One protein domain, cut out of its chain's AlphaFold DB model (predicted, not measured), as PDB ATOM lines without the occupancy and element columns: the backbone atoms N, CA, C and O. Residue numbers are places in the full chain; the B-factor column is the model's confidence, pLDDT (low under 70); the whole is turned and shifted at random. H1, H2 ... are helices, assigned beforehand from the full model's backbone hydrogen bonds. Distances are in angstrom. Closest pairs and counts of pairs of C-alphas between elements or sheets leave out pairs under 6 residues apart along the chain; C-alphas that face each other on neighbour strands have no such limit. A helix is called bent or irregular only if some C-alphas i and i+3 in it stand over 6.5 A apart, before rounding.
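Overview. This is residues 7 to 47, 56 to 106 and 141 to 249 of the 717 residues of an uncharacterized protein of Loa loa (UniProt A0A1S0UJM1). Two layers of long helices pack together, with H1, H3, H6 and H8 running one way and H2, H5 and the bent H7 running back; short H4 crosses the outside of H5. H1, H2, H3, H5, H6, H7a and H8 make an up-and-down bundle, each running against the one before it. The printed part has 201 residues with eight named helices, H1 to H8 in order, and no named strand: all helix. It is compact, with a radius of gyration of the C-alphas of 16.9 A, and spans 48 by 46 by 27 A.

Arrangement. Start at H1, residues 7 to 18, which touches residues 60 to 67 alone of H3, residues 56 to 81; their closest C-alphas, Leu 12 and Ala 64, are 6.7 A apart. H2, residues 24 to 44, has a kink of 52 degrees near residue 31. The hub, H5, residues 155 to 174, touches H2, closest C-alphas His 43 and Val 174 at 6.3 A. Residues 89 to 93 alone of H4, residues 87 to 99, touch H5 at a steep tilt of 62 degrees, closest C-alphas Leu 89 and Ser 159 at 5.4 A. H5 and H6, residues 180 to 198, form a hairpin, closest C-alphas Leu 168 and Ile 190 at 7.1 A. H7, residues 204 to 226, was assigned as one helix by its hydrogen bonds but is bent, C-alphas 213 and 216 being 6.7 A apart; H2 is irregular, with C-alphas 29 and 32 7.4 A apart, and H3 only just, with C-alphas 77 and 80 6.6 A apart. Arm H7b, residues 216 to 226, and H8, residues 231 to 249, form a hairpin, closest C-alphas Leu 219 and Ile 238 at 7.4 A. O i to N i+4 pairs are within hydrogen-bond range throughout H1, H4, H5, H7a, residues 204 to 213, H7b and H8, and in 15 of 17 in H2, 20 of 22 in H3 and 11 of 15 in H6.

Along the chain. Find C-alpha 7 at (198.931, 148.420, 199.075), where H1 begins. H3 runs 37.9 A, H2 29.2 A, and H8 27.1 A to C-alpha 249 at (167.075, 139.087, 231.394).

Size, cuts and confidence. The printed part has two cuts: across the first, where 8 residues of the chain are not printed, C-alphas 47 and 56 are 13.1 A apart, and across the second, where 34 are not printed, C-alphas 106 and 141 are 12.2 A apart. The links printed whole are tight. Low pLDDT, under 70, includes residues 141 to 145.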
ATOM      1  N   VAL A   7     199.417 149.807 199.103       67.25
ATOM      2  CA  VAL A   7     198.931 148.420 199.075       67.25
ATOM      3  C   VAL A   7     197.806 148.171 200.086       67.25
ATOM      4  O   VAL A   7     196.823 147.512 199.756       67.25
ATOM      5  N   GLN A   8     197.910 148.700 201.309       68.19
ATOM      6  CA  GLN A   8     196.880 148.499 202.335       68.19
ATOM      7  C   GLN A   8     195.580 149.241 202.005       68.19
ATOM      8  O   GLN A   8     194.502 148.734 202.308       68.19
ATOM      9  N   ALA A   9     195.673 150.412 201.368       71.88
ATOM     10  CA  ALA A   9     194.508 151.142 200.871       71.88
ATOM     11  C   ALA A   9     193.794 150.359 199.756       71.88
ATOM     12  O   ALA A   9     192.587 150.153 199.840       71.88
ATOM     13  N   THR A  10     194.544 149.801 198.797       77.94
ATOM     14  CA  THR A  10     193.975 148.981 197.715       77.94
ATOM     15  C   THR A  10     193.230 147.748 198.236       77.94
ATOM     16  O   THR A  10     192.197 147.371 197.690       77.94
ATOM     17  N   VAL A  11     193.717 147.110 199.308       81.62
ATOM     18  CA  VAL A  11     193.032 145.961 199.930       81.62
ATOM     19  C   VAL A  11     191.678 146.369 200.521       81.62
ATOM     20  O   VAL A  11     190.684 145.668 200.325       81.62
ATOM     21  N   LEU A  12     191.603 147.519 201.199       82.25
ATOM     22  CA  LEU A  12     190.331 148.039 201.714       82.25
ATOM     23  C   LEU A  12     189.362 148.416 200.585       82.25
ATOM     24  O   LEU A  12     188.159 148.183 200.724       82.25
ATOM     25  N   ASP A  13     189.874 148.934 199.465       83.31
ATOM     26  CA  ASP A  13     189.066 149.228 198.280       83.31
ATOM     27  C   ASP A  13     188.460 147.945 197.695       83.31
ATOM     28  O   ASP A  13     187.263 147.922 197.406       83.31
ATOM     29  N   ILE A  14     189.226 146.849 197.617       85.88
ATOM     30  CA  ILE A  14     188.716 145.528 197.199       85.88
ATOM     31  C   ILE A  14     187.607 145.055 198.144       85.88
ATOM     32  O   ILE A  14     186.546 144.622 197.686       85.88
ATOM     33  N   PHE A  15     187.808 145.183 199.460       88.69
ATOM     34  CA  PHE A  15     186.776 144.810 200.428       88.69
ATOM     35  C   PHE A  15     185.506 145.646 200.281       88.69
ATOM     36  O   PHE A  15     184.407 145.118 200.450       88.69
ATOM     37  N   SER A  16     185.641 146.931 199.956       86.31
ATOM     38  CA  SER A  16     184.502 147.810 199.701       86.31
ATOM     39  C   SER A  16     183.792 147.479 198.383       86.31
ATOM     40  O   SER A  16     182.565 147.516 198.323       86.31
ATOM     41  N   ALA A  17     184.540 147.089 197.345       86.31
ATOM     42  CA  ALA A  17     184.004 146.716 196.042       86.31
ATOM     43  C   ALA A  17     183.172 145.430 196.114       86.31
ATOM     44  O   ALA A  17     182.104 145.361 195.506       86.31
ATOM     45  N   TYR A  18     183.612 144.447 196.906       89.38
ATOM     46  CA  TYR A  18     182.851 143.221 197.155       89.38
ATOM     47  C   TYR A  18     181.458 143.507 197.744       89.38
ATOM     48  O   TYR A  18     180.459 142.961 197.281       89.38
ATOM     49  N   LEU A  19     181.365 144.427 198.710       86.19
ATOM     50  CA  LEU A  19     180.094 144.793 199.350       86.19
ATOM     51  C   LEU A  19     179.096 145.468 198.389       86.19
ATOM     52  O   LEU A  19     177.911 145.553 198.699       86.19
ATOM     53  N   ASN A  20     179.546 145.920 197.212       86.25
ATOM     54  CA  ASN A  20     178.697 146.539 196.189       86.25
ATOM     55  C   ASN A  20     178.120 145.533 195.172       86.25
ATOM     56  O   ASN A  20     177.427 145.938 194.232       86.25
ATOM     57  N   ILE A  21     178.394 144.229 195.317       85.06
ATOM     58  CA  ILE A  21     177.821 143.189 194.450       85.06
ATOM     59  C   ILE A  21     176.293 143.176 194.614       85.06
ATOM     60  O   ILE A  21     175.773 143.029 195.711       85.06
ATOM     61  N   LYS A  22     175.543 143.308 193.512       79.56
ATOM     62  CA  LYS A  22     174.064 143.345 193.547       79.56
ATOM     63  C   LYS A  22     173.407 141.965 193.626       79.56
ATOM     64  O   LYS A  22     172.241 141.866 193.991       79.56
ATOM     65  N   ASN A  23     174.121 140.909 193.235       82.62
ATOM     66  CA  ASN A  23     173.582 139.553 193.223       82.62
ATOM     67  C   ASN A  23     173.671 138.933 194.626       82.62
ATOM     68  O   ASN A  23     174.752 138.571 195.092       82.62
ATOM     69  N   THR A  24     172.513 138.794 195.269       79.50
ATOM     70  CA  THR A  24     172.353 138.278 196.633       79.50
ATOM     71  C   THR A  24     172.833 136.834 196.792       79.50
ATOM     72  O   THR A  24     173.359 136.481 197.845       79.50
ATOM     73  N   ASN A  25     172.717 136.008 195.749       78.06
ATOM     74  CA  ASN A  25     173.129 134.603 195.795       78.06
ATOM     75  C   ASN A  25     174.656 134.476 195.787       78.06
ATOM     76  O   ASN A  25     175.221 133.728 196.579       78.06
ATOM     77  N   ILE A  26     175.331 135.264 194.941       82.06
ATOM     78  CA  ILE A  26     176.801 135.303 194.886       82.06
ATOM     79  C   ILE A  26     177.365 135.816 196.212       82.06
ATOM     80  O   ILE A  26     178.327 135.246 196.723       82.06
ATOM     81  N   LEU A  27     176.744 136.854 196.784       83.94
ATOM     82  CA  LEU A  27     177.115 137.389 198.094       83.94
ATOM     83  C   LEU A  27     177.074 136.307 199.178       83.94
ATOM     84  O   LEU A  27     178.067 136.120 199.863       83.94
ATOM     85  N   ILE A  28     175.976 135.557 199.312       82.25
ATOM     86  CA  ILE A  28     175.857 134.527 200.360       82.25
ATOM     87  C   ILE A  28     176.867 133.391 200.158       82.25
ATOM     88  O   ILE A  28     177.529 132.999 201.116       82.25
ATOM     89  N   MET A  29     177.028 132.899 198.925       82.44
ATOM     90  CA  MET A  29     177.943 131.787 198.625       82.44
ATOM     91  C   MET A  29     179.417 132.140 198.874       82.44
ATOM     92  O   MET A  29     180.201 131.276 199.245       82.44
ATOM     93  N   THR A  30     179.799 133.408 198.690       87.75
ATOM     94  CA  THR A  30     181.192 133.873 198.844       87.75
ATOM     95  C   THR A  30     181.444 134.630 200.153       87.75
ATOM     96  O   THR A  30     182.573 135.043 200.421       87.75
ATOM     97  N   ALA A  31     180.420 134.809 200.997       87.56
ATOM     98  CA  ALA A  31     180.525 135.607 202.218       87.56
ATOM     99  C   ALA A  31     181.533 135.029 203.215       87.56
ATOM    100  O   ALA A  31     182.228 135.790 203.884       87.56
ATOM    101  N   LEU A  32     181.644 133.699 203.313       88.19
ATOM    102  CA  LEU A  32     182.625 133.064 204.199       88.19
ATOM    103  C   LEU A  32     184.067 133.362 203.775       88.19
ATOM    104  O   LEU A  32     184.904 133.647 204.634       88.19
ATOM    105  N   ASP A  33     184.350 133.345 202.472       88.31
ATOM    106  CA  ASP A  33     185.676 133.679 201.944       88.31
ATOM    107  C   ASP A  33     186.000 135.144 202.233       88.31
ATOM    108  O   ASP A  33     187.077 135.462 202.738       88.31
ATOM    109  N   TYR A  34     185.027 136.033 202.014       90.69
ATOM    110  CA  TYR A  34     185.160 137.445 202.351       90.69
ATOM    111  C   TYR A  34     185.451 137.663 203.842       90.69
ATOM    112  O   TYR A  34     186.414 138.353 204.183       90.69
ATOM    113  N   ILE A  35     184.660 137.050 204.732       89.12
ATOM    114  CA  ILE A  35     184.858 137.124 206.186       89.12
ATOM    115  C   ILE A  35     186.274 136.656 206.534       89.12
ATOM    116  O   ILE A  35     186.999 137.362 207.233       89.12
ATOM    117  N   THR A  36     186.705 135.516 205.993       87.88
ATOM    118  CA  THR A  36     188.033 134.947 206.255       87.88
ATOM    119  C   THR A  36     189.151 135.889 205.802       87.88
ATOM    120  O   THR A  36     190.080 136.145 206.571       87.88
ATOM    121  N   CYS A  37     189.049 136.475 204.605       88.12
ATOM    122  CA  CYS A  37     190.035 137.432 204.098       88.12
ATOM    123  C   CYS A  37     190.138 138.688 204.973       88.12
ATOM    124  O   CYS A  37     191.244 139.140 205.279       88.12
ATOM    125  N   VAL A  38     189.003 139.250 205.402       85.75
ATOM    126  CA  VAL A  38     189.004 140.450 206.252       85.75
ATOM    127  C   VAL A  38     189.544 140.131 207.651       85.75
ATOM    128  O   VAL A  38     190.324 140.911 208.198       85.75
ATOM    129  N   LEU A  39     189.209 138.972 208.222       85.06
ATOM    130  CA  LEU A  39     189.737 138.540 209.521       85.06
ATOM    131  C   LEU A  39     191.245 138.268 209.471       85.06
ATOM    132  O   LEU A  39     191.967 138.664 210.382       85.06
ATOM    133  N   GLN A  40     191.748 137.664 208.394       84.62
ATOM    134  CA  GLN A  40     193.186 137.467 208.199       84.62
ATOM    135  C   GLN A  40     193.927 138.807 208.043       84.62
ATOM    136  O   GLN A  40     195.044 138.975 208.542       84.62
ATOM    137  N   TYR A  41     193.290 139.803 207.420       83.31
ATOM    138  CA  TYR A  41     193.810 141.171 207.381       83.31
ATOM    139  C   TYR A  41     193.862 141.810 208.783       83.31
ATOM    140  O   TYR A  41     194.879 142.391 209.168       83.31
ATOM    141  N   LEU A  42     192.812 141.645 209.595       77.81
ATOM    142  CA  LEU A  42     192.795 142.099 210.993       77.81
ATOM    143  C   LEU A  42     193.856 141.398 211.857       77.81
ATOM    144  O   LEU A  42     194.463 142.025 212.718       77.81
ATOM    145  N   HIS A  43     194.121 140.119 211.602       74.88
ATOM    146  CA  HIS A  43     195.172 139.371 212.284       74.88
ATOM    147  C   HIS A  43     196.575 139.862 211.892       74.88
ATOM    148  O   HIS A  43     197.422 140.090 212.747       74.88
ATOM    149  N   SER A  44     196.839 140.046 210.596       72.12
ATOM    150  CA  SER A  44     198.161 140.457 210.084       72.12
ATOM    151  C   SER A  44     198.535 141.910 210.390       72.12
ATOM    152  O   SER A  44     199.711 142.271 210.345       72.12
ATOM    153  N   THR A  45     197.558 142.753 210.726       66.06
ATOM    154  CA  THR A  45     197.800 144.138 211.160       66.06
ATOM    155  C   THR A  45     198.272 144.245 212.616       66.06
ATOM    156  O   THR A  45     198.758 145.308 213.011       66.06
ATOM    157  N   GLY A  46     198.209 143.157 213.395       57.44
ATOM    158  CA  GLY A  46     198.889 143.035 214.683       57.44
ATOM    159  C   GLY A  46     200.284 142.437 214.518       57.44
ATOM    160  O   GLY A  46     200.408 141.233 214.336       57.44
ATOM    161  N   SER A  47     201.341 143.255 214.564       50.97
ATOM    162  CA  SER A  47     202.716 142.738 214.654       50.97
ATOM    163  C   SER A  47     203.165 142.614 216.117       50.97
ATOM    164  O   SER A  47     202.699 143.355 216.982       50.97
ATOM    165  N   SER A  56     198.405 154.677 212.081       61.81
ATOM    166  CA  SER A  56     197.849 154.307 210.778       61.81
ATOM    167  C   SER A  56     197.352 152.857 210.713       61.81
ATOM    168  O   SER A  56     196.312 152.601 210.115       61.81
ATOM    169  N   ASN A  57     198.025 151.895 211.353       65.44
ATOM    170  CA  ASN A  57     197.610 150.486 211.303       65.44
ATOM    171  C   ASN A  57     196.318 150.255 212.100       65.44
ATOM    172  O   ASN A  57     195.445 149.509 211.662       65.44
ATOM    173  N   VAL A  58     196.153 150.967 213.218       67.81
ATOM    174  CA  VAL A  58     194.924 150.935 214.025       67.81
ATOM    175  C   VAL A  58     193.748 151.531 213.247       67.81
ATOM    176  O   VAL A  58     192.662 150.953 213.240       67.81
ATOM    177  N   THR A  59     193.956 152.643 212.529       72.50
ATOM    178  CA  THR A  59     192.899 153.227 211.684       72.50
ATOM    179  C   THR A  59     192.482 152.295 210.548       72.50
ATOM    180  O   THR A  59     191.294 152.175 210.267       72.50
ATOM    181  N   MET A  60     193.425 151.573 209.936       75.62
ATOM    182  CA  MET A  60     193.130 150.648 208.836       75.62
ATOM    183  C   MET A  60     192.393 149.394 209.317       75.62
ATOM    184  O   MET A  60     191.420 148.975 208.691       75.62
ATOM    185  N   ALA A  61     192.792 148.841 210.467       75.62
ATOM    186  CA  ALA A  61     192.063 147.756 211.116       75.62
ATOM    187  C   ALA A  61     190.633 148.181 211.498       75.62
ATOM    188  O   ALA A  61     189.680 147.433 211.287       75.62
ATOM    189  N   SER A  62     190.449 149.420 211.969       77.56
ATOM    190  CA  SER A  62     189.115 149.971 212.227       77.56
ATOM    191  C   SER A  62     188.257 150.049 210.957       77.56
ATOM    192  O   SER A  62     187.065 149.753 211.016       77.56
ATOM    193  N   THR A  63     188.828 150.414 209.807       80.62
ATOM    194  CA  THR A  63     188.099 150.442 208.526       80.62
ATOM    195  C   THR A  63     187.733 149.036 208.042       80.62
ATOM    196  O   THR A  63     186.623 148.816 207.558       80.62
ATOM    197  N   ALA A  64     188.625 148.057 208.214       83.75
ATOM    198  CA  ALA A  64     188.328 146.654 207.924       83.75
ATOM    199  C   ALA A  64     187.171 146.123 208.795       83.75
ATOM    200  O   ALA A  64     186.258 145.477 208.281       83.75
ATOM    201  N   LEU A  65     187.141 146.480 210.083       84.25
ATOM    202  CA  LEU A  65     186.030 146.152 210.981       84.25
ATOM    203  C   LEU A  65     184.709 146.804 210.531       84.25
ATOM    204  O   LEU A  65     183.667 146.152 210.529       84.25
ATOM    205  N   GLN A  66     184.738 148.061 210.076       86.00
ATOM    206  CA  GLN A  66     183.550 148.716 209.512       86.00
ATOM    207  C   GLN A  66     183.008 147.995 208.274       86.00
ATOM    208  O   GLN A  66     181.797 147.985 208.057       86.00
ATOM    209  N   ASN A  67     183.873 147.387 207.460       86.88
ATOM    210  CA  ASN A  67     183.437 146.592 206.315       86.88
ATOM    211  C   ASN A  67     182.736 145.290 206.749       86.88
ATOM    212  O   ASN A  67     181.712 144.941 206.164       86.88
ATOM    213  N   LEU A  68     183.188 144.637 207.826       87.19
ATOM    214  CA  LEU A  68     182.460 143.510 208.429       87.19
ATOM    215  C   LEU A  68     181.090 143.933 208.979       87.19
ATOM    216  O   LEU A  68     180.106 143.229 208.776       87.19
ATOM    217  N   LEU A  69     180.994 145.112 209.597       87.25
ATOM    218  CA  LEU A  69     179.711 145.663 210.053       87.25
ATOM    219  C   LEU A  69     178.766 146.017 208.897       87.25
ATOM    220  O   LEU A  69     177.552 145.923 209.030       87.25
ATOM    221  N   LYS A  70     179.292 146.418 207.735       88.12
ATOM    222  CA  LYS A  70     178.461 146.591 206.533       88.12
ATOM    223  C   LYS A  70     177.916 145.252 206.037       88.12
ATOM    224  O   LYS A  70     176.746 145.197 205.668       88.12
ATOM    225  N   LEU A  71     178.739 144.198 206.045       87.56
ATOM    226  CA  LEU A  71     178.291 142.849 205.696       87.56
ATOM    227  C   LEU A  71     177.176 142.378 206.636       87.56
ATOM    228  O   LEU A  71     176.177 141.847 206.169       87.56
ATOM    229  N   GLU A  72     177.316 142.615 207.937       88.69
ATOM    230  CA  GLU A  72     176.296 142.278 208.932       88.69
ATOM    231  C   GLU A  72     174.929 142.920 208.617       88.69
ATOM    232  O   GLU A  72     173.924 142.214 208.503       88.69
ATOM    233  N   ARG A  73     174.895 144.222 208.314       87.69
ATOM    234  CA  ARG A  73     173.655 144.904 207.899       87.69
ATOM    235  C   ARG A  73     173.074 144.321 206.616       87.69
ATOM    236  O   ARG A  73     171.855 144.250 206.456       87.69
ATOM    237  N   MET A  74     173.932 143.901 205.685       85.00
ATOM    238  CA  MET A  74     173.487 143.210 204.475       85.00
ATOM    239  C   MET A  74     172.870 141.850 204.807       85.00
ATOM    240  O   MET A  74     171.830 141.527 204.241       85.00
ATOM    241  N   LEU A  75     173.432 141.081 205.746       86.56
ATOM    242  CA  LEU A  75     172.868 139.797 206.180       86.56
ATOM    243  C   LEU A  75     171.458 139.956 206.760       86.56
ATOM    244  O   LEU A  75     170.584 139.148 206.448       86.56
ATOM    245  N   HIS A  76     171.196 141.025 207.519       85.88
ATOM    246  CA  HIS A  76     169.845 141.333 208.002       85.88
ATOM    247  C   HIS A  76     168.836 141.590 206.873       85.88
ATOM    248  O   HIS A  76     167.683 141.161 206.969       85.88
ATOM    249  N   ASN A  77     169.258 142.245 205.789       83.94
ATOM    250  CA  ASN A  77     168.413 142.452 204.610       83.94
ATOM    251  C   ASN A  77     168.191 141.142 203.838       83.94
ATOM    252  O   ASN A  77     167.070 140.843 203.426       83.94
ATOM    253  N   LEU A  78     169.253 140.346 203.693       82.00
ATOM    254  CA  LEU A  78     169.247 139.074 202.969       82.00
ATOM    255  C   LEU A  78     168.403 137.993 203.649       82.00
ATOM    256  O   LEU A  78     167.924 137.091 202.967       82.00
ATOM    257  N   PHE A  79     168.185 138.098 204.961       81.38
ATOM    258  CA  PHE A  79     167.450 137.107 205.747       81.38
ATOM    259  C   PHE A  79     166.037 136.800 205.210       81.38
ATOM    260  O   PHE A  79     165.571 135.670 205.335       81.38
ATOM    261  N   ASP A  80     165.367 137.773 204.581       74.75
ATOM    262  CA  ASP A  80     164.053 137.563 203.950       74.75
ATOM    263  C   ASP A  80     164.093 137.545 202.420       74.75
ATOM    264  O   ASP A  80     163.210 136.961 201.801       74.75
ATOM    265  N   SER A  81     165.079 138.201 201.803       71.31
ATOM    266  CA  SER A  81     165.111 138.402 200.350       71.31
ATOM    267  C   SER A  81     165.886 137.326 199.588       71.31
ATOM    268  O   SER A  81     165.909 137.355 198.360       71.31
ATOM    269  N   ALA A  82     166.614 136.451 200.283       64.31
ATOM    270  CA  ALA A  82     167.447 135.443 199.647       64.31
ATOM    271  C   ALA A  82     166.668 134.151 199.367       64.31
ATOM    272  O   ALA A  82     166.219 133.467 200.287       64.31
ATOM    273  N   ASP A  83     166.626 133.761 198.093       66.56
ATOM    274  CA  ASP A  83     166.154 132.441 197.643       66.56
ATOM    275  C   ASP A  83     167.295 131.404 197.567       66.56
ATOM    276  O   ASP A  83     167.101 130.265 197.145       66.56
ATOM    277  N   CYS A  84     168.517 131.787 197.951       64.81
ATOM    278  CA  CYS A  84     169.695 130.935 197.834       64.81
ATOM    279  C   CYS A  84     169.752 129.887 198.948       64.81
ATOM    280  O   CYS A  84     169.751 130.224 200.131       64.81
ATOM    281  N   THR A  85     169.879 128.619 198.563       68.38
ATOM    282  CA  THR A  85     170.196 127.511 199.468       68.38
ATOM    283  C   THR A  85     171.571 126.963 199.117       68.38
ATOM    284  O   THR A  85     171.728 126.292 198.096       68.38
ATOM    285  N   ASP A  86     172.562 127.233 199.960       79.50
ATOM    286  CA  ASP A  86     173.894 126.643 199.822       79.50
ATOM    287  C   ASP A  86     173.994 125.388 200.701       79.50
ATOM    288  O   ASP A  86     173.869 125.451 201.930       79.50
ATOM    289  N   GLN A  87     174.222 124.236 200.068       83.38
ATOM    290  CA  GLN A  87     174.302 122.943 200.746       83.38
ATOM    291  C   GLN A  87     175.506 122.840 201.695       83.38
ATOM    292  O   GLN A  87     175.401 122.188 202.736       83.38
ATOM    293  N   HIS A  88     176.620 123.507 201.391       88.00
ATOM    294  CA  HIS A  88     177.803 123.530 202.248       88.00
ATOM    295  C   HIS A  88     177.547 124.342 203.525       88.00
ATOM    296  O   HIS A  88     177.862 123.875 204.622       88.00
ATOM    297  N   LEU A  89     176.895 125.507 203.416       87.38
ATOM    298  CA  LEU A  89     176.488 126.298 204.590       87.38
ATOM    299  C   LEU A  89     175.516 125.520 205.486       87.38
ATOM    300  O   LEU A  89     175.670 125.495 206.706       87.38
ATOM    301  N   LEU A  90     174.547 124.823 204.888       87.75
ATOM    302  CA  LEU A  90     173.603 123.987 205.636       87.75
ATOM    303  C   LEU A  90     174.294 122.812 206.337       87.75
ATOM    304  O   LEU A  90     173.960 122.491 207.480       87.75
ATOM    305  N   GLN A  91     175.270 122.181 205.681       88.81
ATOM    306  CA  GLN A  91     176.052 121.104 206.280       88.81
ATOM    307  C   GLN A  91     176.870 121.608 207.474       88.81
ATOM    308  O   GLN A  91     176.863 120.962 208.520       88.81
ATOM    309  N   ARG A  92     177.521 122.772 207.355       89.62
ATOM    310  CA  ARG A  92     178.256 123.398 208.467       89.62
ATOM    311  C   ARG A  92     177.346 123.724 209.645       89.62
ATOM    312  O   ARG A  92     177.675 123.361 210.771       89.62
ATOM    313  N   LEU A  93     176.175 124.304 209.382       88.31
ATOM    314  CA  LEU A  93     175.199 124.588 210.432       88.31
ATOM    315  C   LEU A  93     174.765 123.300 211.142       88.31
ATOM    316  O   LEU A  93     174.771 123.237 212.364       88.31
ATOM    317  N   THR A  94     174.490 122.236 210.382       87.88
ATOM    318  CA  THR A  94     174.134 120.915 210.935       87.88
ATOM    319  C   THR A  94     175.259 120.330 211.797       87.88
ATOM    320  O   THR A  94     174.994 119.654 212.791       87.88
ATOM    321  N   LEU A  95     176.527 120.572 211.446       86.44
ATOM    322  CA  LEU A  95     177.659 120.173 212.286       86.44
ATOM    323  C   LEU A  95     177.677 120.961 213.602       86.44
ATOM    324  O   LEU A  95     177.834 120.339 214.649       86.44
ATOM    325  N   ARG A  96     177.418 122.277 213.576       86.38
ATOM    326  CA  ARG A  96     177.303 123.096 214.801       86.38
ATOM    327  C   ARG A  96     176.190 122.614 215.725       86.38
ATOM    328  O   ARG A  96     176.371 122.590 216.939       86.38
ATOM    329  N   GLU A  97     175.060 122.195 215.158       84.00
ATOM    330  CA  GLU A  97     173.948 121.627 215.931       84.00
ATOM    331  C   GLU A  97     174.367 120.371 216.708       84.00
ATOM    332  O   GLU A  97     173.832 120.118 217.783       84.00
ATOM    333  N   ARG A  98     175.338 119.604 216.192       79.50
ATOM    334  CA  ARG A  98     175.839 118.373 216.823       79.50
ATOM    335  C   ARG A  98     176.978 118.611 217.809       79.50
ATOM    336  O   ARG A  98     177.095 117.854 218.764       79.50
ATOM    337  N   THR A  99     177.839 119.595 217.557       72.00
ATOM    338  CA  THR A  99     179.075 119.797 218.333       72.00
ATOM    339  C   THR A  99     178.974 120.857 219.420       72.00
ATOM    340  O   THR A  99     179.973 121.033 220.110       72.00
ATOM    341  N   GLN A 100     177.829 121.551 219.546       66.94
ATOM    342  CA  GLN A 100     177.554 122.667 220.472       66.94
ATOM    343  C   GLN A 100     178.646 122.879 221.532       66.94
ATOM    344  O   GLN A 100     178.654 122.240 222.586       66.94
ATOM    345  N   HIS A 101     179.582 123.790 221.241       68.94
ATOM    346  CA  HIS A 101     180.564 124.214 222.229       68.94
ATOM    347  C   HIS A 101     179.816 124.880 223.380       68.94
ATOM    348  O   HIS A 101     178.984 125.757 223.174       68.94
ATOM    349  N   CYS A 102     180.070 124.438 224.600       74.94
ATOM    350  CA  CYS A 102     179.494 125.054 225.781       74.94
ATOM    351  C   CYS A 102     180.592 125.335 226.788       74.94
ATOM    352  O   CYS A 102     181.698 124.798 226.691       74.94
ATOM    353  N   ILE A 103     180.272 126.217 227.728       84.25
ATOM    354  CA  ILE A 103     181.160 126.488 228.841       84.25
ATOM    355  C   ILE A 103     181.415 125.186 229.608       84.25
ATOM    356  O   ILE A 103     180.486 124.419 229.890       84.25
ATOM    357  N   ASP A 104     182.680 124.924 229.914       84.19
ATOM    358  CA  ASP A 104     183.050 123.814 230.773       84.19
ATOM    359  C   ASP A 104     182.514 124.095 232.177       84.19
ATOM    360  O   ASP A 104     182.767 125.151 232.758       84.19
ATOM    361  N   ARG A 105     181.731 123.159 232.707       80.50
ATOM    362  CA  ARG A 105     181.094 123.307 234.019       80.50
ATOM    363  C   ARG A 105     182.064 123.036 235.160       80.50
ATOM    364  O   ARG A 105     181.778 123.417 236.291       80.50
ATOM    365  N   TYR A 106     183.183 122.376 234.872       77.00
ATOM    366  CA  TYR A 106     184.166 122.009 235.872       77.00
ATOM    367  C   TYR A 106     185.339 122.981 235.865       77.00
ATOM    368  O   TYR A 106     185.897 123.340 234.828       77.00
ATOM    369  N   LEU A 141     173.100 121.183 237.765       66.62
ATOM    370  CA  LEU A 141     171.993 121.766 237.021       66.62
ATOM    371  C   LEU A 141     172.114 121.301 235.569       66.62
ATOM    372  O   LEU A 141     173.070 121.642 234.866       66.62
ATOM    373  N   GLU A 142     171.174 120.470 235.135       61.94
ATOM    374  CA  GLU A 142     171.066 120.111 233.732       61.94
ATOM    375  C   GLU A 142     170.733 121.383 232.954       61.94
ATOM    376  O   GLU A 142     169.843 122.152 233.320       61.94
ATOM    377  N   ALA A 143     171.506 121.636 231.897       62.00
ATOM    378  CA  ALA A 143     171.120 122.669 230.958       62.00
ATOM    379  C   ALA A 143     169.809 122.206 230.323       62.00
ATOM    380  O   ALA A 143     169.746 121.032 229.948       62.00
ATOM    381  N   PRO A 144     168.795 123.074 230.194       61.50
ATOM    382  CA  PRO A 144     167.556 122.664 229.564       61.50
ATOM    383  C   PRO A 144     167.865 122.071 228.181       61.50
ATOM    384  O   PRO A 144     168.737 122.578 227.467       61.50
ATOM    385  N   GLU A 145     167.193 120.982 227.800       59.66
ATOM    386  CA  GLU A 145     167.266 120.475 226.430       59.66
ATOM    387  C   GLU A 145     166.629 121.515 225.509       59.66
ATOM    388  O   GLU A 145     165.408 121.665 225.444       59.66
ATOM    389  N   ILE A 146     167.468 122.291 224.829       73.06
ATOM    390  CA  ILE A 146     167.003 123.433 224.054       73.06
ATOM    391  C   ILE A 146     167.060 123.119 222.564       73.06
ATOM    392  O   ILE A 146     168.095 122.756 222.004       73.06
ATOM    393  N   THR A 147     165.935 123.332 221.884       80.44
ATOM    394  CA  THR A 147     165.899 123.338 220.423       80.44
ATOM    395  C   THR A 147     166.673 124.527 219.869       80.44
ATOM    396  O   THR A 147     166.488 125.664 220.315       80.44
ATOM    397  N   VAL A 148     167.486 124.283 218.844       85.44
ATOM    398  CA  VAL A 148     168.265 125.336 218.182       85.44
ATOM    399  C   VAL A 148     167.374 126.475 217.657       85.44
ATOM    400  O   VAL A 148     166.279 126.198 217.153       85.44
ATOM    401  N   PRO A 149     167.818 127.749 217.739       86.88
ATOM    402  CA  PRO A 149     166.982 128.909 217.407       86.88
ATOM    403  C   PRO A 149     166.411 128.882 215.983       86.88
ATOM    404  O   PRO A 149     165.293 129.323 215.743       86.88
ATOM    405  N   TRP A 150     167.160 128.315 215.038       87.56
ATOM    406  CA  TRP A 150     166.830 128.272 213.610       87.56
ATOM    407  C   TRP A 150     166.144 126.971 213.165       87.56
ATOM    408  O   TRP A 150     166.032 126.703 211.965       87.56
ATOM    409  N   LYS A 151     165.645 126.145 214.098       84.94
ATOM    410  CA  LYS A 151     164.975 124.874 213.762       84.94
ATOM    411  C   LYS A 151     163.797 125.071 212.800       84.94
ATOM    412  O   LYS A 151     163.614 124.272 211.888       84.94
ATOM    413  N   ASN A 152     163.052 126.163 212.947       84.00
ATOM    414  CA  ASN A 152     161.883 126.458 212.113       84.00
ATOM    415  C   ASN A 152     162.202 127.363 210.911       84.00
ATOM    416  O   ASN A 152     161.294 127.787 210.198       84.00
ATOM    417  N   TYR A 153     163.474 127.697 210.684       87.56
ATOM    418  CA  TYR A 153     163.871 128.565 209.577       87.56
ATOM    419  C   TYR A 153     163.873 127.807 208.249       87.56
ATOM    420  O   TYR A 153     164.199 126.618 208.198       87.56
ATOM    421  N   THR A 154     163.544 128.522 207.169       86.19
ATOM    422  CA  THR A 154     163.708 128.042 205.791       86.19
ATOM    423  C   THR A 154     165.183 127.769 205.493       86.19
ATOM    424  O   THR A 154     166.077 128.290 206.165       86.19
ATOM    425  N   ALA A 155     165.460 126.963 204.467       83.81
ATOM    426  CA  ALA A 155     166.830 126.635 204.079       83.81
ATOM    427  C   ALA A 155     167.677 127.889 203.776       83.81
ATOM    428  O   ALA A 155     168.820 127.963 204.218       83.81
ATOM    429  N   SER A 156     167.107 128.913 203.133       81.81
ATOM    430  CA  SER A 156     167.812 130.174 202.869       81.81
ATOM    431  C   SER A 156     168.154 130.948 204.146       81.81
ATOM    432  O   SER A 156     169.299 131.355 204.346       81.81
ATOM    433  N   ARG A 157     167.203 131.064 205.083       86.69
ATOM    434  CA  ARG A 157     167.432 131.684 206.401       86.69
ATOM    435  C   ARG A 157     168.495 130.951 207.211       86.69
ATOM    436  O   ARG A 157     169.311 131.586 207.880       86.69
ATOM    437  N   ARG A 158     168.524 129.617 207.140       88.00
ATOM    438  CA  ARG A 158     169.572 128.800 207.769       88.00
ATOM    439  C   ARG A 158     170.949 129.079 207.161       88.00
ATOM    440  O   ARG A 158     171.902 129.252 207.915       88.00
ATOM    441  N   SER A 159     171.061 129.217 205.838       87.81
ATOM    442  CA  SER A 159     172.317 129.630 205.196       87.81
ATOM    443  C   SER A 159     172.785 131.012 205.683       87.81
ATOM    444  O   SER A 159     173.943 131.149 206.066       87.81
ATOM    445  N   CYS A 160     171.896 132.011 205.774       88.19
ATOM    446  CA  CYS A 160     172.237 133.323 206.351       88.19
ATOM    447  C   CYS A 160     172.674 133.231 207.822       88.19
ATOM    448  O   CYS A 160     173.597 133.929 208.241       88.19
ATOM    449  N   THR A 161     172.035 132.350 208.595       89.75
ATOM    450  CA  THR A 161     172.364 132.095 210.006       89.75
ATOM    451  C   THR A 161     173.789 131.559 210.157       89.75
ATOM    452  O   THR A 161     174.537 132.063 210.989       89.75
ATOM    453  N   GLU A 162     174.207 130.602 209.323       90.94
ATOM    454  CA  GLU A 162     175.581 130.074 209.351       90.94
ATOM    455  C   GLU A 162     176.630 131.140 209.016       90.94
ATOM    456  O   GLU A 162     177.689 131.187 209.648       90.94
ATOM    457  N   VAL A 163     176.344 132.010 208.041       90.88
ATOM    458  CA  VAL A 163     177.252 133.109 207.683       90.88
ATOM    459  C   VAL A 163     177.395 134.081 208.853       90.88
ATOM    460  O   VAL A 163     178.515 134.459 209.195       90.88
ATOM    461  N   TYR A 164     176.290 134.434 209.517       92.06
ATOM    462  CA  TYR A 164     176.319 135.312 210.687       92.06
ATOM    463  C   TYR A 164     177.074 134.676 211.866       92.06
ATOM    464  O   TYR A 164     177.920 135.319 212.485       92.06
ATOM    465  N   LEU A 165     176.822 133.398 212.170       91.94
ATOM    466  CA  LEU A 165     177.547 132.685 213.228       91.94
ATOM    467  C   LEU A 165     179.046 132.604 212.935       91.94
ATOM    468  O   LEU A 165     179.851 132.785 213.841       91.94
ATOM    469  N   SER A 166     179.421 132.387 211.673       91.75
ATOM    470  CA  SER A 166     180.824 132.367 211.250       91.75
ATOM    471  C   SER A 166     181.481 133.747 211.356       91.75
ATOM    472  O   SER A 166     182.657 133.835 211.702       91.75
ATOM    473  N   LEU A 167     180.726 134.829 211.116       92.38
ATOM    474  CA  LEU A 167     181.185 136.193 211.379       92.38
ATOM    475  C   LEU A 167     181.461 136.401 212.874       92.38
ATOM    476  O   LEU A 167     182.558 136.829 213.229       92.38
ATOM    477  N   LEU A 168     180.500 136.075 213.748       91.75
ATOM    478  CA  LEU A 168     180.669 136.207 215.200       91.75
ATOM    479  C   LEU A 168     181.837 135.363 215.720       91.75
ATOM    480  O   LEU A 168     182.688 135.878 216.443       91.75
ATOM    481  N   GLU A 169     181.913 134.092 215.325       90.50
ATOM    482  CA  GLU A 169     183.001 133.191 215.707       90.50
ATOM    483  C   GLU A 169     184.358 133.737 215.247       90.50
ATOM    484  O   GLU A 169     185.305 133.807 216.030       90.50
ATOM    485  N   GLY A 170     184.435 134.216 214.005       89.69
ATOM    486  CA  GLY A 170     185.636 134.836 213.467       89.69
ATOM    487  C   GLY A 170     186.086 136.073 214.251       89.69
ATOM    488  O   GLY A 170     187.267 136.199 214.576       89.69
ATOM    489  N   LEU A 171     185.152 136.954 214.627       89.69
ATOM    490  CA  LEU A 171     185.442 138.117 215.473       89.69
ATOM    491  C   LEU A 171     185.931 137.694 216.871       89.69
ATOM    492  O   LEU A 171     186.922 138.236 217.368       89.69
ATOM    493  N   THR A 172     185.297 136.691 217.492       89.38
ATOM    494  CA  THR A 172     185.750 136.159 218.791       89.38
ATOM    495  C   THR A 172     187.148 135.538 218.705       89.38
ATOM    496  O   THR A 172     187.985 135.797 219.565       89.38
ATOM    497  N   ALA A 173     187.465 134.811 217.630       87.50
ATOM    498  CA  ALA A 173     188.774 134.192 217.434       87.50
ATOM    499  C   ALA A 173     189.897 135.226 217.245       87.50
ATOM    500  O   ALA A 173     190.965 135.101 217.848       87.50
ATOM    501  N   VAL A 174     189.652 136.287 216.464       85.81
ATOM    502  CA  VAL A 174     190.634 137.365 216.236       85.81
ATOM    503  C   VAL A 174     190.947 138.140 217.519       85.81
ATOM    504  O   VAL A 174     192.052 138.666 217.655       85.81
ATOM    505  N   THR A 175     190.034 138.155 218.496       83.69
ATOM    506  CA  THR A 175     190.231 138.841 219.787       83.69
ATOM    507  C   THR A 175     191.471 138.341 220.539       83.69
ATOM    508  O   THR A 175     192.124 139.124 221.222       83.69
ATOM    509  N   PHE A 176     191.857 137.072 220.373       75.38
ATOM    510  CA  PHE A 176     193.039 136.503 221.033       75.38
ATOM    511  C   PHE A 176     194.377 136.933 220.445       75.38
ATOM    512  O   PHE A 176     195.397 136.817 221.123       75.38
ATOM    513  N   VAL A 177     194.385 137.352 219.181       76.19
ATOM    514  CA  VAL A 177     195.625 137.566 218.427       76.19
ATOM    515  C   VAL A 177     195.805 139.023 218.017       76.19
ATOM    516  O   VAL A 177     196.904 139.442 217.668       76.19
ATOM    517  N   CYS A 178     194.745 139.831 218.081       74.62
ATOM    518  CA  CYS A 178     194.847 141.245 217.763       74.62
ATOM    519  C   CYS A 178     195.532 142.048 218.891       74.62
ATOM    520  O   CYS A 178     195.516 141.626 220.049       74.62
ATOM    521  N   PRO A 179     196.122 143.222 218.594       73.31
ATOM    522  CA  PRO A 179     196.774 144.057 219.601       73.31
ATOM    523  C   PRO A 179     195.811 144.544 220.686       73.31
ATOM    524  O   PRO A 179     194.651 144.850 220.398       73.31
ATOM    525  N   ALA A 180     196.312 144.735 221.910       74.62
ATOM    526  CA  ALA A 180     195.508 145.167 223.059       74.62
ATOM    527  C   ALA A 180     194.702 146.462 222.816       74.62
ATOM    528  O   ALA A 180     193.606 146.613 223.356       74.62
ATOM    529  N   SER A 181     195.206 147.371 221.975       74.50
ATOM    530  CA  SER A 181     194.519 148.611 221.584       74.50
ATOM    531  C   SER A 181     193.290 148.383 220.694       74.50
ATOM    532  O   SER A 181     192.335 149.155 220.766       74.50
ATOM    533  N   LEU A 182     193.287 147.325 219.876       77.31
ATOM    534  CA  LEU A 182     192.162 146.953 219.012       77.31
ATOM    535  C   LEU A 182     191.182 146.012 219.725       77.31
ATOM    536  O   LEU A 182     189.976 146.110 219.487       77.31
ATOM    537  N   GLN A 183     191.678 145.159 220.630       84.19
ATOM    538  CA  GLN A 183     190.874 144.209 221.413       84.19
ATOM    539  C   GLN A 183     189.663 144.884 222.079       84.19
ATOM    540  O   GLN A 183     188.544 144.401 221.948       84.19
ATOM    541  N   SER A 184     189.852 146.039 222.728       85.69
ATOM    542  CA  SER A 184     188.767 146.773 223.406       85.69
ATOM    543  C   SER A 184     187.630 147.196 222.460       85.69
ATOM    544  O   SER A 184     186.450 147.070 222.795       85.69
ATOM    545  N   ASN A 185     187.974 147.671 221.257       84.25
ATOM    546  CA  ASN A 185     186.994 148.091 220.250       84.25
ATOM    547  C   ASN A 185     186.282 146.891 219.619       84.25
ATOM    548  O   ASN A 185     185.073 146.945 219.389       84.25
ATOM    549  N   LEU A 186     187.016 145.805 219.377       88.31
ATOM    550  CA  LEU A 186     186.465 144.557 218.860       88.31
ATOM    551  C   LEU A 186     185.460 143.945 219.844       88.31
ATOM    552  O   LEU A 186     184.352 143.607 219.446       88.31
ATOM    553  N   LEU A 187     185.800 143.899 221.135       91.00
ATOM    554  CA  LEU A 187     184.909 143.427 222.199       91.00
ATOM    555  C   LEU A 187     183.614 144.241 222.272       91.00
ATOM    556  O   LEU A 187     182.534 143.658 222.341       91.00
ATOM    557  N   ARG A 188     183.711 145.578 222.200       91.12
ATOM    558  CA  ARG A 188     182.533 146.459 222.140       91.12
ATOM    559  C   ARG A 188     181.667 146.155 220.923       91.12
ATOM    560  O   ARG A 188     180.466 146.001 221.063       91.12
ATOM    561  N   THR A 189     182.298 145.966 219.769       90.75
ATOM    562  CA  THR A 189     181.598 145.622 218.528       90.75
ATOM    563  C   THR A 189     180.868 144.284 218.642       90.75
ATOM    564  O   THR A 189     179.710 144.197 218.261       90.75
ATOM    565  N   ILE A 190     181.502 143.247 219.200       93.94
ATOM    566  CA  ILE A 190     180.855 141.941 219.422       93.94
ATOM    567  C   ILE A 190     179.667 142.086 220.382       93.94
ATOM    568  O   ILE A 190     178.608 141.514 220.134       93.94
ATOM    569  N   ALA A 191     179.822 142.853 221.464       94.25
ATOM    570  CA  ALA A 191     178.743 143.090 222.416       94.25
ATOM    571  C   ALA A 191     177.566 143.841 221.787       94.25
ATOM    572  O   ALA A 191     176.432 143.420 221.991       94.25
ATOM    573  N   ASP A 192     177.826 144.888 221.001       92.88
ATOM    574  CA  ASP A 192     176.794 145.643 220.286       92.88
ATOM    575  C   ASP A 192     176.075 144.741 219.267       92.88
ATOM    576  O   ASP A 192     174.853 144.642 219.291       92.88
ATOM    577  N   LEU A 193     176.821 143.962 218.469       92.25
ATOM    578  CA  LEU A 193     176.249 143.017 217.500       92.25
ATOM    579  C   LEU A 193     175.325 141.982 218.144       92.25
ATOM    580  O   LEU A 193     174.316 141.614 217.547       92.25
ATOM    581  N   ILE A 194     175.679 141.474 219.327       94.06
ATOM    582  CA  ILE A 194     174.856 140.514 220.070       94.06
ATOM    583  C   ILE A 194     173.672 141.220 220.719       94.06
ATOM    584  O   ILE A 194     172.554 140.715 220.659       94.06
ATOM    585  N   LYS A 195     173.892 142.377 221.337       92.50
ATOM    586  CA  LYS A 195     172.843 143.180 221.961       92.50
ATOM    587  C   LYS A 195     171.739 143.523 220.962       92.50
ATOM    588  O   LYS A 195     170.566 143.332 221.271       92.50
ATOM    589  N   ASP A 196     172.115 143.947 219.762       90.38
ATOM    590  CA  ASP A 196     171.173 144.360 218.725       90.38
ATOM    591  C   ASP A 196     170.306 143.188 218.222       90.38
ATOM    592  O   ASP A 196     169.210 143.412 217.713       90.38
ATOM    593  N   GLN A 197     170.715 141.923 218.433       89.94
ATOM    594  CA  GLN A 197     169.933 140.752 217.999       89.94
ATOM    595  C   GLN A 197     168.570 140.608 218.668       89.94
ATOM    596  O   GLN A 197     167.716 139.893 218.145       89.94
ATOM    597  N   VAL A 198     168.348 141.267 219.802       86.94
ATOM    598  CA  VAL A 198     167.051 141.241 220.482       86.94
ATOM    599  C   VAL A 198     165.958 141.790 219.564       86.94
ATOM    600  O   VAL A 198     164.903 141.169 219.437       86.94
ATOM    601  N   ASP A 199     166.237 142.912 218.899       86.12
ATOM    602  CA  ASP A 199     165.271 143.648 218.079       86.12
ATOM    603  C   ASP A 199     165.328 143.243 216.595       86.12
ATOM    604  O   ASP A 199     164.532 143.709 215.774       86.12
ATOM    605  N   THR A 200     166.270 142.371 216.217       87.94
ATOM    606  CA  THR A 200     166.426 141.931 214.828       87.94
ATOM    607  C   THR A 200     165.546 140.724 214.498       87.94
ATOM    608  O   THR A 200     165.002 140.028 215.352       87.94
ATOM    609  N   LYS A 201     165.454 140.414 213.199       83.94
ATOM    610  CA  LYS A 201     164.705 139.260 212.673       83.94
ATOM    611  C   LYS A 201     165.275 137.900 213.091       83.94
ATOM    612  O   LYS A 201     164.559 136.904 213.005       83.94
ATOM    613  N   PHE A 202     166.543 137.841 213.508       85.00
ATOM    614  CA  PHE A 202     167.126 136.617 214.061       85.00
ATOM    615  C   PHE A 202     166.592 136.335 215.472       85.00
ATOM    616  O   PHE A 202     166.424 135.168 215.834       85.00
ATOM    617  N   GLY A 203     166.279 137.397 216.221       89.19
ATOM    618  CA  GLY A 203     165.592 137.371 217.504       89.19
ATOM    619  C   GLY A 203     166.471 137.007 218.700       89.19
ATOM    620  O   GLY A 203     167.597 136.519 218.583       89.19
ATOM    621  N   ILE A 204     165.889 137.172 219.890       91.56
ATOM    622  CA  ILE A 204     166.571 136.990 221.178       91.56
ATOM    623  C   ILE A 204     167.220 135.605 221.354       91.56
ATOM    624  O   ILE A 204     168.310 135.496 221.908       91.56
ATOM    625  N   ASN A 205     166.608 134.535 220.831       91.94
ATOM    626  CA  ASN A 205     167.162 133.178 220.936       91.94
ATOM    627  C   ASN A 205     168.500 133.038 220.199       91.94
ATOM    628  O   ASN A 205     169.375 132.294 220.635       91.94
ATOM    629  N   PHE A 206     168.662 133.743 219.078       91.81
ATOM    630  CA  PHE A 206     169.885 133.704 218.288       91.81
ATOM    631  C   PHE A 206     171.032 134.440 218.989       91.81
ATOM    632  O   PHE A 206     172.142 133.915 219.077       91.81
ATOM    633  N   GLY A 207     170.759 135.616 219.551       93.19
ATOM    634  CA  GLY A 207     171.758 136.347 220.325       93.19
ATOM    635  C   GLY A 207     172.158 135.630 221.622       93.19
ATOM    636  O   GLY A 207     173.347 135.527 221.925       93.19
ATOM    637  N   ALA A 208     171.196 135.018 222.320       92.81
ATOM    638  CA  ALA A 208     171.449 134.180 223.494       92.81
ATOM    639  C   ALA A 208     172.310 132.946 223.156       92.81
ATOM    640  O   ALA A 208     173.240 132.613 223.893       92.81
ATOM    641  N   TYR A 209     172.076 132.315 221.995       91.94
ATOM    642  CA  TYR A 209     172.959 131.270 221.467       91.94
ATOM    643  C   TYR A 209     174.387 131.794 221.250       91.94
ATOM    644  O   TYR A 209     175.348 131.145 221.662       91.94
ATOM    645  N   GLY A 210     174.535 132.974 220.637       92.38
ATOM    646  CA  GLY A 210     175.838 133.612 220.421       92.38
ATOM    647  C   GLY A 210     176.619 133.829 221.722       92.38
ATOM    648  O   GLY A 210     177.818 133.555 221.772       92.38
ATOM    649  N   LEU A 211     175.937 134.237 222.797       94.25
ATOM    650  CA  LEU A 211     176.543 134.363 224.127       94.25
ATOM    651  C   LEU A 211     177.013 133.008 224.673       94.25
ATOM    652  O   LEU A 211     178.196 132.836 224.967       94.25
ATOM    653  N   SER A 212     176.096 132.042 224.766       91.88
ATOM    654  CA  SER A 212     176.336 130.745 225.409       91.88
ATOM    655  C   SER A 212     177.344 129.854 224.680       91.88
ATOM    656  O   SER A 212     178.105 129.139 225.330       91.88
ATOM    657  N   VAL A 213     177.353 129.880 223.345       90.94
ATOM    658  CA  VAL A 213     178.119 128.925 222.524       90.94
ATOM    659  C   VAL A 213     179.402 129.520 221.943       90.94
ATOM    660  O   VAL A 213     180.346 128.777 221.681       90.94
ATOM    661  N   LEU A 214     179.474 130.842 221.754       91.19
ATOM    662  CA  LEU A 214     180.652 131.495 221.168       91.19
ATOM    663  C   LEU A 214     181.395 132.348 222.201       91.19
ATOM    664  O   LEU A 214     182.579 132.127 222.452       91.19
ATOM    665  N   VAL A 215     180.705 133.300 222.836       93.81
ATOM    666  CA  VAL A 215     181.359 134.297 223.697       93.81
ATOM    667  C   VAL A 215     181.843 133.707 225.017       93.81
ATOM    668  O   VAL A 215     183.007 133.891 225.365       93.81
ATOM    669  N   PHE A 216     180.995 133.012 225.778       94.31
ATOM    670  CA  PHE A 216     181.408 132.507 227.092       94.31
ATOM    671  C   PHE A 216     182.506 131.442 227.017       94.31
ATOM    672  O   PHE A 216     183.459 131.559 227.790       94.31
ATOM    673  N   PRO A 217     182.476 130.471 226.081       91.94
ATOM    674  CA  PRO A 217     183.597 129.551 225.896       91.94
ATOM    675  C   PRO A 217     184.894 130.277 225.516       91.94
ATOM    676  O   PRO A 217     185.959 129.945 226.037       91.94
ATOM    677  N   MET A 218     184.810 131.319 224.678       91.25
ATOM    678  CA  MET A 218     185.954 132.177 224.358       91.25
ATOM    679  C   MET A 218     186.502 132.867 225.621       91.25
ATOM    680  O   MET A 218     187.702 132.796 225.885       91.25
ATOM    681  N   LEU A 219     185.652 133.482 226.450       92.44
ATOM    682  CA  LEU A 219     186.088 134.115 227.703       92.44
ATOM    683  C   LEU A 219     186.711 133.101 228.667       92.44
ATOM    684  O   LEU A 219     187.779 133.360 229.219       92.44
ATOM    685  N   GLN A 220     186.095 131.929 228.825       91.56
ATOM    686  CA  GLN A 220     186.604 130.867 229.688       91.56
ATOM    687  C   GLN A 220     187.982 130.375 229.232       91.56
ATOM    688  O   GLN A 220     188.911 130.260 230.035       91.56
ATOM    689  N   GLN A 221     188.168 130.159 227.929       89.31
ATOM    690  CA  GLN A 221     189.468 129.788 227.381       89.31
ATOM    691  C   GLN A 221     190.519 130.889 227.592       89.31
ATOM    692  O   GLN A 221     191.686 130.576 227.858       89.31
ATOM    693  N   TRP A 222     190.129 132.165 227.496       87.81
ATOM    694  CA  TRP A 222     191.020 133.290 227.783       87.81
ATOM    695  C   TRP A 222     191.503 133.258 229.230       87.81
ATOM    696  O   TRP A 222     192.714 133.327 229.460       87.81
ATOM    697  N   MET A 223     190.595 133.059 230.188       87.88
ATOM    698  CA  MET A 223     190.948 132.948 231.604       87.88
ATOM    699  C   MET A 223     191.964 131.830 231.857       87.88
ATOM    700  O   MET A 223     192.991 132.061 232.490       87.88
ATOM    701  N   ARG A 224     191.731 130.638 231.297       86.88
ATOM    702  CA  ARG A 224     192.577 129.461 231.550       86.88
ATOM    703  C   ARG A 224     193.968 129.541 230.918       86.88
ATOM    704  O   ARG A 224     194.908 128.980 231.469       86.88
ATOM    705  N   LYS A 225     194.118 130.187 229.753       81.38
ATOM    706  CA  LYS A 225     195.378 130.153 228.976       81.38
ATOM    707  C   LYS A 225     196.187 131.452 228.998       81.38
ATOM    708  O   LYS A 225     197.406 131.385 228.903       81.38
ATOM    709  N   ASN A 226     195.542 132.619 229.075       68.38
ATOM    710  CA  ASN A 226     196.182 133.910 228.770       68.38
ATOM    711  C   ASN A 226     195.773 135.065 229.709       68.38
ATOM    712  O   ASN A 226     195.976 136.228 229.353       68.38
ATOM    713  N   ALA A 227     195.220 134.789 230.898       68.69
ATOM    714  CA  ALA A 227     194.698 135.829 231.797       68.69
ATOM    715  C   ALA A 227     195.713 136.939 232.139       68.69
ATOM    716  O   ALA A 227     195.341 138.108 232.204       68.69
ATOM    717  N   ALA A 228     196.996 136.598 232.306       69.00
ATOM    718  CA  ALA A 228     198.022 137.547 232.740       69.00
ATOM    719  C   ALA A 228     198.482 138.535 231.650       69.00
ATOM    720  O   ALA A 228     198.855 139.660 231.969       69.00
ATOM    721  N   LYS A 229     198.458 138.149 230.364       70.38
ATOM    722  CA  LYS A 229     199.005 138.984 229.274       70.38
ATOM    723  C   LYS A 229     198.132 140.207 228.968       70.38
ATOM    724  O   LYS A 229     198.655 141.266 228.640       70.38
ATOM    725  N   HIS A 230     196.811 140.083 229.114       76.00
ATOM    726  CA  HIS A 230     195.845 141.143 228.795       76.00
ATOM    727  C   HIS A 230     194.714 141.231 229.837       76.00
ATOM    728  O   HIS A 230     193.537 141.336 229.486       76.00
ATOM    729  N   GLU A 231     195.068 141.203 231.127       83.56
ATOM    730  CA  GLU A 231     194.114 141.187 232.249       83.56
ATOM    731  C   GLU A 231     193.051 142.297 232.140       83.56
ATOM    732  O   GLU A 231     191.863 142.043 232.309       83.56
ATOM    733  N   ASN A 232     193.451 143.528 231.800       87.12
ATOM    734  CA  ASN A 232     192.526 144.663 231.703       87.12
ATOM    735  C   ASN A 232     191.453 144.476 230.618       87.12
ATOM    736  O   ASN A 232     190.291 144.818 230.843       87.12
ATOM    737  N   ASN A 233     191.822 143.906 229.469       87.94
ATOM    738  CA  ASN A 233     190.887 143.673 228.367       87.94
ATOM    739  C   ASN A 233     189.947 142.507 228.679       87.94
ATOM    740  O   ASN A 233     188.754 142.598 228.404       87.94
ATOM    741  N   LEU A 234     190.453 141.457 229.332       89.50
ATOM    742  CA  LEU A 234     189.626 140.368 229.848       89.50
ATOM    743  C   LEU A 234     188.603 140.888 230.872       89.50
ATOM    744  O   LEU A 234     187.419 140.570 230.784       89.50
ATOM    745  N   LYS A 235     189.036 141.749 231.801       91.75
ATOM    746  CA  LYS A 235     188.151 142.395 232.780       91.75
ATOM    747  C   LYS A 235     187.064 143.234 232.107       91.75
ATOM    748  O   LYS A 235     185.895 143.142 232.477       91.75
ATOM    749  N   GLN A 236     187.438 144.028 231.103       91.69
ATOM    750  CA  GLN A 236     186.476 144.783 230.304       91.69
ATOM    751  C   GLN A 236     185.470 143.846 229.625       91.69
ATOM    752  O   GLN A 236     184.275 144.119 229.671       91.69
ATOM    753  N   ALA A 237     185.938 142.752 229.018       93.12
ATOM    754  CA  ALA A 237     185.087 141.795 228.323       93.12
ATOM    755  C   ALA A 237     184.055 141.161 229.268       93.12
ATOM    756  O   ALA A 237     182.862 141.193 228.974       93.12
ATOM    757  N   ILE A 238     184.491 140.656 230.428       94.88
ATOM    758  CA  ILE A 238     183.603 140.047 231.434       94.88
ATOM    759  C   ILE A 238     182.529 141.049 231.882       94.88
ATOM    760  O   ILE A 238     181.343 140.716 231.885       94.88
ATOM    761  N   GLY A 239     182.915 142.290 232.199       95.88
ATOM    762  CA  GLY A 239     181.963 143.332 232.594       95.88
ATOM    763  C   GLY A 239     180.970 143.690 231.484       95.88
ATOM    764  O   GLY A 239     179.768 143.765 231.726       95.88
ATOM    765  N   LEU A 240     181.461 143.850 230.254       95.50
ATOM    766  CA  LEU A 240     180.658 144.202 229.085       95.50
ATOM    767  C   LEU A 240     179.616 143.126 228.760       95.50
ATOM    768  O   LEU A 240     178.440 143.440 228.599       95.50
ATOM    769  N   PHE A 241     180.021 141.858 228.700       96.50
ATOM    770  CA  PHE A 241     179.088 140.773 228.404       96.50
ATOM    771  C   PHE A 241     178.126 140.503 229.566       96.50
ATOM    772  O   PHE A 241     176.983 140.138 229.311       96.50
ATOM    773  N   THR A 242     178.514 140.780 230.817       96.88
ATOM    774  CA  THR A 242     177.567 140.766 231.950       96.88
ATOM    775  C   THR A 242     176.455 141.810 231.765       96.88
ATOM    776  O   THR A 242     175.288 141.513 232.016       96.88
ATOM    777  N   GLU A 243     176.779 143.012 231.269       95.62
ATOM    778  CA  GLU A 243     175.769 144.037 230.947       95.62
ATOM    779  C   GLU A 243     174.848 143.603 229.798       95.62
ATOM    780  O   GLU A 243     173.641 143.838 229.858       95.62
ATOM    781  N   VAL A 244     175.384 142.938 228.769       96.12
ATOM    782  CA  VAL A 244     174.556 142.377 227.687       96.12
ATOM    783  C   VAL A 244     173.580 141.341 228.253       96.12
ATOM    784  O   VAL A 244     172.387 141.415 227.980       96.12
ATOM    785  N   VAL A 245     174.038 140.426 229.112       96.06
ATOM    786  CA  VAL A 245     173.178 139.394 229.727       96.06
ATOM    787  C   VAL A 245     172.053 140.011 230.553       96.06
ATOM    788  O   VAL A 245     170.907 139.579 230.445       96.06
ATOM    789  N   LYS A 246     172.343 141.057 231.335       94.88
ATOM    790  CA  LYS A 246     171.315 141.814 232.064       94.88
ATOM    791  C   LYS A 246     170.202 142.301 231.129       94.88
ATOM    792  O   LYS A 246     169.031 142.192 231.479       94.88
ATOM    793  N   GLN A 247     170.536 142.834 229.955       92.94
ATOM    794  CA  GLN A 247     169.526 143.330 229.012       92.94
ATOM    795  C   GLN A 247     168.612 142.202 228.522       92.94
ATOM    796  O   GLN A 247     167.394 142.369 228.517       92.94
ATOM    797  N   TYR A 248     169.180 141.028 228.233       93.25
ATOM    798  CA  TYR A 248     168.418 139.834 227.851       93.25
ATOM    799  C   TYR A 248     167.473 139.355 228.967       93.25
ATOM    800  O   TYR A 248     166.347 138.938 228.682       93.25
ATOM    801  N   LEU A 249     167.904 139.439 230.233       92.25
ATOM    802  CA  LEU A 249     167.075 139.087 231.394       92.25
ATOM    803  C   LEU A 249     165.860 140.007 231.541       92.25
ATOM    804  O   LEU A 249     164.767 139.523 231.825       92.25
TER     805      LEU A 249